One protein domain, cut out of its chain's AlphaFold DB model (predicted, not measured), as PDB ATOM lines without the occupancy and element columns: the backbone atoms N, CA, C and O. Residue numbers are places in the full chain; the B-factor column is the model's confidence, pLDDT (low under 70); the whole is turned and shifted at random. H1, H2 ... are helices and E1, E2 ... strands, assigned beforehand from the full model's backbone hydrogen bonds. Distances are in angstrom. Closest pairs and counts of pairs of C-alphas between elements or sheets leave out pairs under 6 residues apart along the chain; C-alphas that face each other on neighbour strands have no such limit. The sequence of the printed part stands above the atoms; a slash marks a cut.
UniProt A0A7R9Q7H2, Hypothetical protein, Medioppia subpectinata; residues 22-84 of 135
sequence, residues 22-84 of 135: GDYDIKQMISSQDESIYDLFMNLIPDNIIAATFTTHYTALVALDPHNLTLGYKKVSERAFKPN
ATOM      1  N   GLY A  22     -47.587 -14.708  59.494       38.84
ATOM      2  CA  GLY A  22     -47.669 -13.292  59.124       38.84
ATOM      3  C   GLY A  22     -46.457 -12.719  58.368       38.84
ATOM      4  O   GLY A  22     -46.631 -11.779  57.599       38.84
ATOM      5  N   ASP A  23     -45.246 -13.271  58.517       37.78
ATOM      6  CA  ASP A  23     -44.061 -12.790  57.775       37.78
ATOM      7  C   ASP A  23     -43.982 -13.380  56.364       37.78
ATOM      8  O   ASP A  23     -43.446 -12.742  55.452       37.78
ATOM      9  N   TYR A  24     -44.537 -14.580  56.168       47.75
ATOM     10  CA  TYR A  24     -44.722 -15.156  54.838       47.75
ATOM     11  C   TYR A  24     -45.715 -14.338  54.016       47.75
ATOM     12  O   TYR A  24     -45.434 -14.085  52.850       47.75
ATOM     13  N   ASP A  25     -46.806 -13.859  54.623       47.53
ATOM     14  CA  ASP A  25     -47.798 -13.012  53.950       47.53
ATOM     15  C   ASP A  25     -47.199 -11.669  53.509       47.53
ATOM     16  O   ASP A  25     -47.363 -11.263  52.360       47.53
ATOM     17  N   ILE A  26     -46.426 -11.000  54.374       46.16
ATOM     18  CA  ILE A  26     -45.817  -9.701  54.043       46.16
ATOM     19  C   ILE A  26     -44.691  -9.867  53.015       46.16
ATOM     20  O   ILE A  26     -44.612  -9.096  52.060       46.16
ATOM     21  N   LYS A  27     -43.832 -10.887  53.148       47.94
ATOM     22  CA  LYS A  27     -42.775 -11.149  52.154       47.94
ATOM     23  C   LYS A  27     -43.340 -11.646  50.824       47.94
ATOM     24  O   LYS A  27     -42.805 -11.263  49.786       47.94
ATOM     25  N   GLN A  28     -44.418 -12.436  50.818       51.50
ATOM     26  CA  GLN A  28     -45.116 -12.796  49.581       51.50
ATOM     27  C   GLN A  28     -45.782 -11.579  48.941       51.50
ATOM     28  O   GLN A  28     -45.641 -11.417  47.731       51.50
ATOM     29  N   MET A  29     -46.423 -10.702  49.722       44.94
ATOM     30  CA  MET A  29     -47.020  -9.450  49.236       44.94
ATOM     31  C   MET A  29     -45.990  -8.464  48.676       44.94
ATOM     32  O   MET A  29     -46.246  -7.821  47.662       44.94
ATOM     33  N   ILE A  30     -44.816  -8.337  49.299       51.81
ATOM     34  CA  ILE A  30     -43.739  -7.485  48.771       51.81
ATOM     35  C   ILE A  30     -43.143  -8.124  47.510       51.81
ATOM     36  O   ILE A  30     -42.971  -7.440  46.504       51.81
ATOM     37  N   SER A  31     -42.931  -9.449  47.504       58.94
ATOM     38  CA  SER A  31     -42.464 -10.157  46.303       58.94
ATOM     39  C   SER A  31     -43.455 -10.063  45.140       58.94
ATOM     40  O   SER A  31     -43.036  -9.985  43.991       58.94
ATOM     41  N   SER A  32     -44.763 -10.026  45.423       61.78
ATOM     42  CA  SER A  32     -45.795  -9.922  44.391       61.78
ATOM     43  C   SER A  32     -45.921  -8.507  43.830       61.78
ATOM     44  O   SER A  32     -46.255  -8.355  42.654       61.78
ATOM     45  N   GLN A  33     -45.606  -7.468  44.613       69.00
ATOM     46  CA  GLN A  33     -45.533  -6.097  44.101       69.00
ATOM     47  C   GLN A  33     -44.380  -5.925  43.113       69.00
ATOM     48  O   GLN A  33     -44.617  -5.457  41.998       69.00
ATOM     49  N   ASP A  34     -43.171  -6.358  43.466       74.75
ATOM     50  CA  ASP A  34     -42.010  -6.256  42.573       74.75
ATOM     51  C   ASP A  34     -42.211  -7.069  41.280       74.75
ATOM     52  O   ASP A  34     -41.857  -6.621  40.187       74.75
ATOM     53  N   GLU A  35     -42.872  -8.223  41.374       73.56
ATOM     54  CA  GLU A  35     -43.232  -9.057  40.220       73.56
ATOM     55  C   GLU A  35     -44.298  -8.415  39.336       73.56
ATOM     56  O   GLU A  35     -44.179  -8.442  38.112       73.56
ATOM     57  N   SER A  36     -45.296  -7.762  39.933       78.94
ATOM     58  CA  SER A  36     -46.303  -7.021  39.170       78.94
ATOM     59  C   SER A  36     -45.698  -5.836  38.409       78.94
ATOM     60  O   SER A  36     -46.122  -5.535  37.292       78.94
ATOM     61  N   ILE A  37     -44.668  -5.195  38.971       83.38
ATOM     62  CA  ILE A  37     -43.911  -4.125  38.315       83.38
ATOM     63  C   ILE A  37     -43.061  -4.699  37.178       83.38
ATOM     64  O   ILE A  37     -43.021  -4.126  36.089       83.38
ATOM     65  N   TYR A  38     -42.411  -5.842  37.395       83.88
ATOM     66  CA  TYR A  38     -41.666  -6.537  36.348       83.88
ATOM     67  C   TYR A  38     -42.572  -6.929  35.172       83.88
ATOM     68  O   TYR A  38     -42.264  -6.614  34.022       83.88
ATOM     69  N   ASP A  39     -43.726  -7.535  35.455       84.38
ATOM     70  CA  ASP A  39     -44.727  -7.876  34.445       84.38
ATOM     71  C   ASP A  39     -45.251  -6.635  33.723       84.38
ATOM     72  O   ASP A  39     -45.481  -6.673  32.511       84.38
ATOM     73  N   LEU A  40     -45.396  -5.512  34.429       86.75
ATOM     74  CA  LEU A  40     -45.761  -4.243  33.815       86.75
ATOM     75  C   LEU A  40     -44.696  -3.785  32.813       86.75
ATOM     76  O   LEU A  40     -45.056  -3.444  31.691       86.75
ATOM     77  N   PHE A  41     -43.409  -3.805  33.168       86.88
ATOM     78  CA  PHE A  41     -42.331  -3.409  32.252       86.88
ATOM     79  C   PHE A  41     -42.220  -4.338  31.039       86.88
ATOM     80  O   PHE A  41     -42.105  -3.849  29.915       86.88
ATOM     81  N   MET A  42     -42.333  -5.652  31.247       83.50
ATOM     82  CA  MET A  42     -42.330  -6.642  30.163       83.50
ATOM     83  C   MET A  42     -43.521  -6.463  29.212       83.50
ATOM     84  O   MET A  42     -43.415  -6.714  28.013       83.50
ATOM     85  N   ASN A  43     -44.656  -5.985  29.728       86.00
ATOM     86  CA  ASN A  43     -45.810  -5.626  28.909       86.00
ATOM     87  C   ASN A  43     -45.750  -4.199  28.343       86.00
ATOM     88  O   ASN A  43     -46.449  -3.915  27.374       86.00
ATOM     89  N   LEU A  44     -44.955  -3.300  28.918       85.12
ATOM     90  CA  LEU A  44     -44.793  -1.929  28.437       85.12
ATOM     91  C   LEU A  44     -43.922  -1.892  27.176       85.12
ATOM     92  O   LEU A  44     -44.224  -1.154  26.239       85.12
ATOM     93  N   ILE A  45     -42.858  -2.695  27.158       86.06
ATOM     94  CA  ILE A  45     -41.904  -2.797  26.052       86.06
ATOM     95  C   ILE A  45     -41.757  -4.281  25.696       86.06
ATOM     96  O   ILE A  45     -40.865  -4.950  26.213       86.06
ATOM     97  N   PRO A  46     -42.647  -4.829  24.851       80.38
ATOM     98  CA  PRO A  46     -42.575  -6.234  24.481       80.38
ATOM     99  C   PRO A  46     -41.386  -6.501  23.552       80.38
ATOM    100  O   PRO A  46     -41.078  -5.688  22.681       80.38
ATOM    101  N   ASP A  47     -40.807  -7.700  23.640       81.56
ATOM    102  CA  ASP A  47     -39.741  -8.150  22.727       81.56
ATOM    103  C   ASP A  47     -40.171  -8.121  21.251       81.56
ATOM    104  O   ASP A  47     -39.357  -7.966  20.343       81.56
ATOM    105  N   ASN A  48     -41.469  -8.322  21.002       81.75
ATOM    106  CA  ASN A  48     -42.053  -8.320  19.671       81.75
ATOM    107  C   ASN A  48     -43.444  -7.672  19.704       81.75
ATOM    108  O   ASN A  48     -44.375  -8.192  20.321       81.75
ATOM    109  N   ILE A  49     -43.588  -6.550  18.994       78.00
ATOM    110  CA  ILE A  49     -44.826  -5.760  18.920       78.00
ATOM    111  C   ILE A  49     -45.967  -6.552  18.259       78.00
ATOM    112  O   ILE A  49     -47.108  -6.465  18.706       78.00
ATOM    113  N   ILE A  50     -45.665  -7.369  17.243       78.44
ATOM    114  CA  ILE A  50     -46.647  -8.229  16.563       78.44
ATOM    115  C   ILE A  50     -47.096  -9.359  17.492       78.44
ATOM    116  O   ILE A  50     -48.259  -9.734  17.501       78.44
ATOM    117  N   ALA A  51     -46.202  -9.909  18.313       76.69
ATOM    118  CA  ALA A  51     -46.610 -10.901  19.304       76.69
ATOM    119  C   ALA A  51     -47.471 -10.267  20.411       76.69
ATOM    120  O   ALA A  51     -48.414 -10.893  20.896       76.69
ATOM    121  N   ALA A  52     -47.185  -9.019  20.788       80.38
ATOM    122  CA  ALA A  52     -47.896  -8.303  21.845       80.38
ATOM    123  C   ALA A  52     -49.359  -7.974  21.500       80.38
ATOM    124  O   ALA A  52     -50.196  -7.872  22.397       80.38
ATOM    125  N   THR A  53     -49.724  -7.869  20.216       78.69
ATOM    126  CA  THR A  53     -51.136  -7.695  19.824       78.69
ATOM    127  C   THR A  53     -51.991  -8.920  20.134       78.69
ATOM    128  O   THR A  53     -53.208  -8.791  20.238       78.69
ATOM    129  N   PHE A  54     -51.380 -10.090  20.325       81.56
ATOM    130  CA  PHE A  54     -52.089 -11.341  20.605       81.56
ATOM    131  C   PHE A  54     -51.738 -11.945  21.965       81.56
ATOM    132  O   PHE A  54     -52.492 -12.775  22.470       81.56
ATOM    133  N   THR A  55     -50.610 -11.548  22.559       80.38
ATOM    134  CA  THR A  55     -50.094 -12.152  23.788       80.38
ATOM    135  C   THR A  55     -49.686 -11.126  24.841       80.38
ATOM    136  O   THR A  55     -49.182 -10.051  24.525       80.38
ATOM    137  N   THR A  56     -49.904 -11.475  26.110       86.94
ATOM    138  CA  THR A  56     -49.549 -10.667  27.288       86.94
ATOM    139  C   THR A  56     -48.652 -11.489  28.208       86.94
ATOM    140  O   THR A  56     -48.906 -12.679  28.409       86.94
ATOM    141  N   HIS A  57     -47.615 -10.865  28.763       85.06
ATOM    142  CA  HIS A  57     -46.712 -11.474  29.737       85.06
ATOM    143  C   HIS A  57     -47.351 -11.499  31.128       85.06
ATOM    144  O   HIS A  57     -47.956 -10.509  31.545       85.06
ATOM    145  N   TYR A  58     -47.210 -12.601  31.852       82.25
ATOM    146  CA  TYR A  58     -47.563 -12.663  33.267       82.25
ATOM    147  C   TYR A  58     -46.706 -13.700  33.986       82.25
ATOM    148  O   TYR A  58     -46.232 -14.672  33.393       82.25
ATOM    149  N   THR A  59     -46.529 -13.509  35.283       80.44
ATOM    150  CA  THR A  59     -45.912 -14.493  36.164       80.44
ATOM    151  C   THR A  59     -46.970 -15.407  36.776       80.44
ATOM    152  O   THR A  59     -47.982 -14.964  37.321       80.44
ATOM    153  N   ALA A  60     -46.745 -16.715  36.666       77.06
ATOM    154  CA  ALA A  60     -47.601 -17.755  37.219       77.06
ATOM    155  C   ALA A  60     -46.875 -18.521  38.330       77.06
ATOM    156  O   ALA A  60     -45.671 -18.781  38.254       77.06
ATOM    157  N   LEU A  61     -47.621 -18.935  39.354       73.00
ATOM    158  CA  LEU A  61     -47.157 -19.898  40.351       73.00
ATOM    159  C   LEU A  61     -47.560 -21.302  39.905       73.00
ATOM    160  O   LEU A  61     -48.740 -21.646  39.912       73.00
ATOM    161  N   VAL A  62     -46.576 -22.118  39.539       73.12
ATOM    162  CA  VAL A  62     -46.781 -23.505  39.110       73.12
ATOM    163  C   VAL A  62     -46.350 -24.441  40.239       73.12
ATOM    164  O   VAL A  62     -45.253 -24.306  40.781       73.12
ATOM    165  N   ALA A  63     -47.210 -25.385  40.625       71.25
ATOM    166  CA  ALA A  63     -46.854 -26.410  41.607       71.25
ATOM    167  C   ALA A  63     -45.790 -27.354  41.021       71.25
ATOM    168  O   ALA A  63     -45.931 -27.812  39.888       71.25
ATOM    169  N   LEU A  64     -44.730 -27.643  41.784       69.62
ATOM    170  CA  LEU A  64     -43.638 -28.521  41.335       69.62
ATOM    171  C   LEU A  64     -44.077 -29.988  41.201       69.62
ATOM    172  O   LEU A  64     -43.564 -30.699  40.342       69.62
ATOM    173  N   ASP A  65     -45.046 -30.414  42.014       68.12
ATOM    174  CA  ASP A  65     -45.702 -31.717  41.922       68.12
ATOM    175  C   ASP A  65     -47.205 -31.558  42.243       68.12
ATOM    176  O   ASP A  65     -47.555 -31.232  43.381       68.12
ATOM    177  N   PRO A  66     -48.121 -31.759  41.277       62.16
ATOM    178  CA  PRO A  66     -49.560 -31.605  41.505       62.16
ATOM    179  C   PRO A  66     -50.132 -32.645  42.480       62.16
ATOM    180  O   PRO A  66     -51.228 -32.445  43.006       62.16
ATOM    181  N   HIS A  67     -49.412 -33.741  42.739       64.19
ATOM    182  CA  HIS A  67     -49.828 -34.783  43.678       64.19
ATOM    183  C   HIS A  67     -49.204 -34.632  45.068       64.19
ATOM    184  O   HIS A  67     -49.625 -35.325  45.995       64.19
ATOM    185  N   ASN A  68     -48.244 -33.718  45.238       53.88
ATOM    186  CA  ASN A  68     -47.516 -33.541  46.487       53.88
ATOM    187  C   ASN A  68     -47.354 -32.047  46.813       53.88
ATOM    188  O   ASN A  68     -46.349 -31.410  46.501       53.88
ATOM    189  N   LEU A  69     -48.369 -31.489  47.484       59.09
ATOM    190  CA  LEU A  69     -48.445 -30.076  47.903       59.09
ATOM    191  C   LEU A  69     -47.274 -29.618  48.797       59.09
ATOM    192  O   LEU A  69     -47.088 -28.422  49.007       59.09
ATOM    193  N   THR A  70     -46.478 -30.550  49.321       58.12
ATOM    194  CA  THR A  70     -45.298 -30.293  50.155       58.12
ATOM    195  C   THR A  70     -44.047 -29.923  49.360       58.12
ATOM    196  O   THR A  70     -43.123 -29.368  49.949       58.12
ATOM    197  N   LEU A  71     -43.999 -30.170  48.042       58.84
ATOM    198  CA  LEU A  71     -42.830 -29.838  47.212       58.84
ATOM    199  C   LEU A  71     -42.711 -28.345  46.856       58.84
ATOM    200  O   LEU A  71     -41.692 -27.926  46.308       58.84
ATOM    201  N   GLY A  72     -43.708 -27.530  47.202       64.12
ATOM    202  CA  GLY A  72     -43.682 -26.084  46.992       64.12
ATOM    203  C   GLY A  72     -44.027 -25.645  45.564       64.12
ATOM    204  O   GLY A  72     -44.324 -26.442  44.671       64.12
ATOM    205  N   TYR A  73     -44.017 -24.328  45.364       63.88
ATOM    206  CA  TYR A  73     -44.381 -23.675  44.107       63.88
ATOM    207  C   TYR A  73     -43.144 -23.071  43.444       63.88
ATOM    208  O   TYR A  73     -42.287 -22.491  44.113       63.88
ATOM    209  N   LYS A  74     -43.073 -23.162  42.116       74.31
ATOM    210  CA  LYS A  74     -42.084 -22.471  41.292       74.31
ATOM    211  C   LYS A  74     -42.765 -21.340  40.531       74.31
ATOM    212  O   LYS A  74     -43.777 -21.549  39.868       74.31
ATOM    213  N   LYS A  75     -42.178 -20.147  40.600       68.25
ATOM    214  CA  LYS A  75     -42.583 -19.011  39.766       68.25
ATOM    215  C   LYS A  75     -42.063 -19.223  38.346       68.25
ATOM    216  O   LYS A  75     -40.876 -19.502  38.157       68.25
ATOM    217  N   VAL A  76     -42.952 -19.133  37.364       74.69
ATOM    218  CA  VAL A  76     -42.641 -19.291  35.940       74.69
ATOM    219  C   VAL A  76     -43.213 -18.093  35.187       74.69
ATOM    220  O   VAL A  76     -44.336 -17.668  35.441       74.69
ATOM    221  N   SER A  77     -42.413 -17.517  34.292       77.75
ATOM    222  CA  SER A  77     -42.864 -16.479  33.361       77.75
ATOM    223  C   SER A  77     -43.594 -17.152  32.199       77.75
ATOM    224  O   SER A  77     -43.065 -18.075  31.576       77.75
ATOM    225  N   GLU A  78     -44.819 -16.711  31.935       81.06
ATOM    226  CA  GLU A  78     -45.695 -17.269  30.912       81.06
ATOM    227  C   GLU A  78     -46.288 -16.173  30.015       81.06
ATOM    228  O   GLU A  78     -46.225 -14.971  30.294       81.06
ATOM    229  N   ARG A  79     -46.858 -16.602  28.885       80.50
ATOM    230  CA  ARG A  79     -47.555 -15.731  27.933       80.50
ATOM    231  C   ARG A  79     -48.979 -16.231  27.744       80.50
ATOM    232  O   ARG A  79     -49.187 -17.364  27.322       80.50
ATOM    233  N   ALA A  80     -49.960 -15.377  28.021       81.25
ATOM    234  CA  ALA A  80     -51.368 -15.675  27.775       81.25
ATOM    235  C   ALA A  80     -51.764 -15.172  26.389       81.25
ATOM    236  O   ALA A  80     -51.337 -14.087  25.989       81.25
ATOM    237  N   PHE A  81     -52.634 -15.906  25.689       80.69
ATOM    238  CA  PHE A  81     -53.261 -15.438  24.450       80.69
ATOM    239  C   PHE A  81     -54.341 -14.394  24.773       80.69
ATOM    240  O   PHE A  81     -55.537 -14.675  24.836       80.69
ATOM    241  N   LYS A  82     -53.881 -13.184  25.081       82.62
ATOM    242  CA  LYS A  82     -54.680 -12.002  25.377       82.62
ATOM    243  C   LYS A  82     -53.954 -10.790  24.789       82.62
ATOM    244  O   LYS A  82     -52.745 -10.674  25.004       82.62
ATOM    245  N   PRO A  83     -54.654  -9.882  24.091       80.06
ATOM    246  CA  PRO A  83     -54.032  -8.689  23.533       80.06
ATOM    247  C   PRO A  83     -53.457  -7.800  24.639       80.06
ATOM    248  O   PRO A  83     -54.178  -7.391  25.557       80.06
ATOM    249  N   ASN A  84     -52.173  -7.462  24.526       86.56
ATOM    250  CA  ASN A  84     -51.527  -6.496  25.400       86.56
ATOM    251  C   ASN A  84     -51.803  -5.072  24.891       86.56
ATOM    252  O   ASN A  84     -51.026  -4.473  24.147       86.56
TER     253      ASN A  84
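This is residues 22 to 84 of the 135 residues of the protein "Hypothetical protein" of Medioppia subpectinata (UniProt A0A7R9Q7H2). A long two-stranded hairpin, E1 and E2, has one long helix, H1, over part of its length on the E1 side, and the short helix H2 lies at the turn that joins the helix to the hairpin. The arrangement is loose and open at the other end: residues 22 to 31 of H1 stick out free, away from the hairpin's loop at residues 64 to 72. The printed part has 63 residues, with two named helices and two named strands in the order H1, H2, E1, E2; the sheet, in the order E1 - E2, is antiparallel, and the class is mixed, helices and strands. The whole is loose, with a radius of gyration of the C-alphas of 14.3 A, and only just flat, spanning 40 by 27 by 15 A.

E1, residues 56 to 63, and E2, residues 73 to 80, are a hairpin of antiparallel neighbour strands, with 151 degrees between their directions. N 58 and O 78 are 3.0 A apart and N 74 and O 62 are 2.8 A apart, both within hydrogen-bond range. The C-alphas of residues 63 and 73 face each other at 4.5 A, and those of 56 and 80 at 5.4 A. E2 bends by 61 degrees at residue 77. H1, residues 22 to 44, has 7 pairs of C-alphas within 8 A of E1; the closest are those of Asp 39 and Tyr 58, 5.7 A apart. H1 and E2 are apart. H2, residues 49 to 52, is close to H1 but not clearly touching, the closest C-alphas being those of Asn 43 and Ala 52, 7.8 A apart. H2 and E2 are apart. In H1 every O i to N i+4 pair is within hydrogen-bond range; H2 is too short for such a pair, and its one O i to N i+3 pair is within range.

E1 is 21.5 A from first to last C-alpha, beginning at C-alpha 56 (-49.549, -10.667, 27.288). E2 is 19.5 A long and ends at C-alpha 80 (-51.368, -15.675, 27.775). H1 is 32.8 A long, from C-alpha 22 (-47.669, -13.292, 59.124) to C-alpha 44 (-44.793, -1.929, 28.437). H2 is 4.9 A long.

The two C-alphas farthest apart are those of Gly 22 and Ile 50, 42.9 A. The printed part has no cut. The links H1 to H2 and H2 to E1 are tight, the link E1 to E2 is short, and no link is long. The mean pLDDT of the printed part is 71.6; 23 residues are under 70, namely residues 22 to 33, residues 64 to 73 and residue 75.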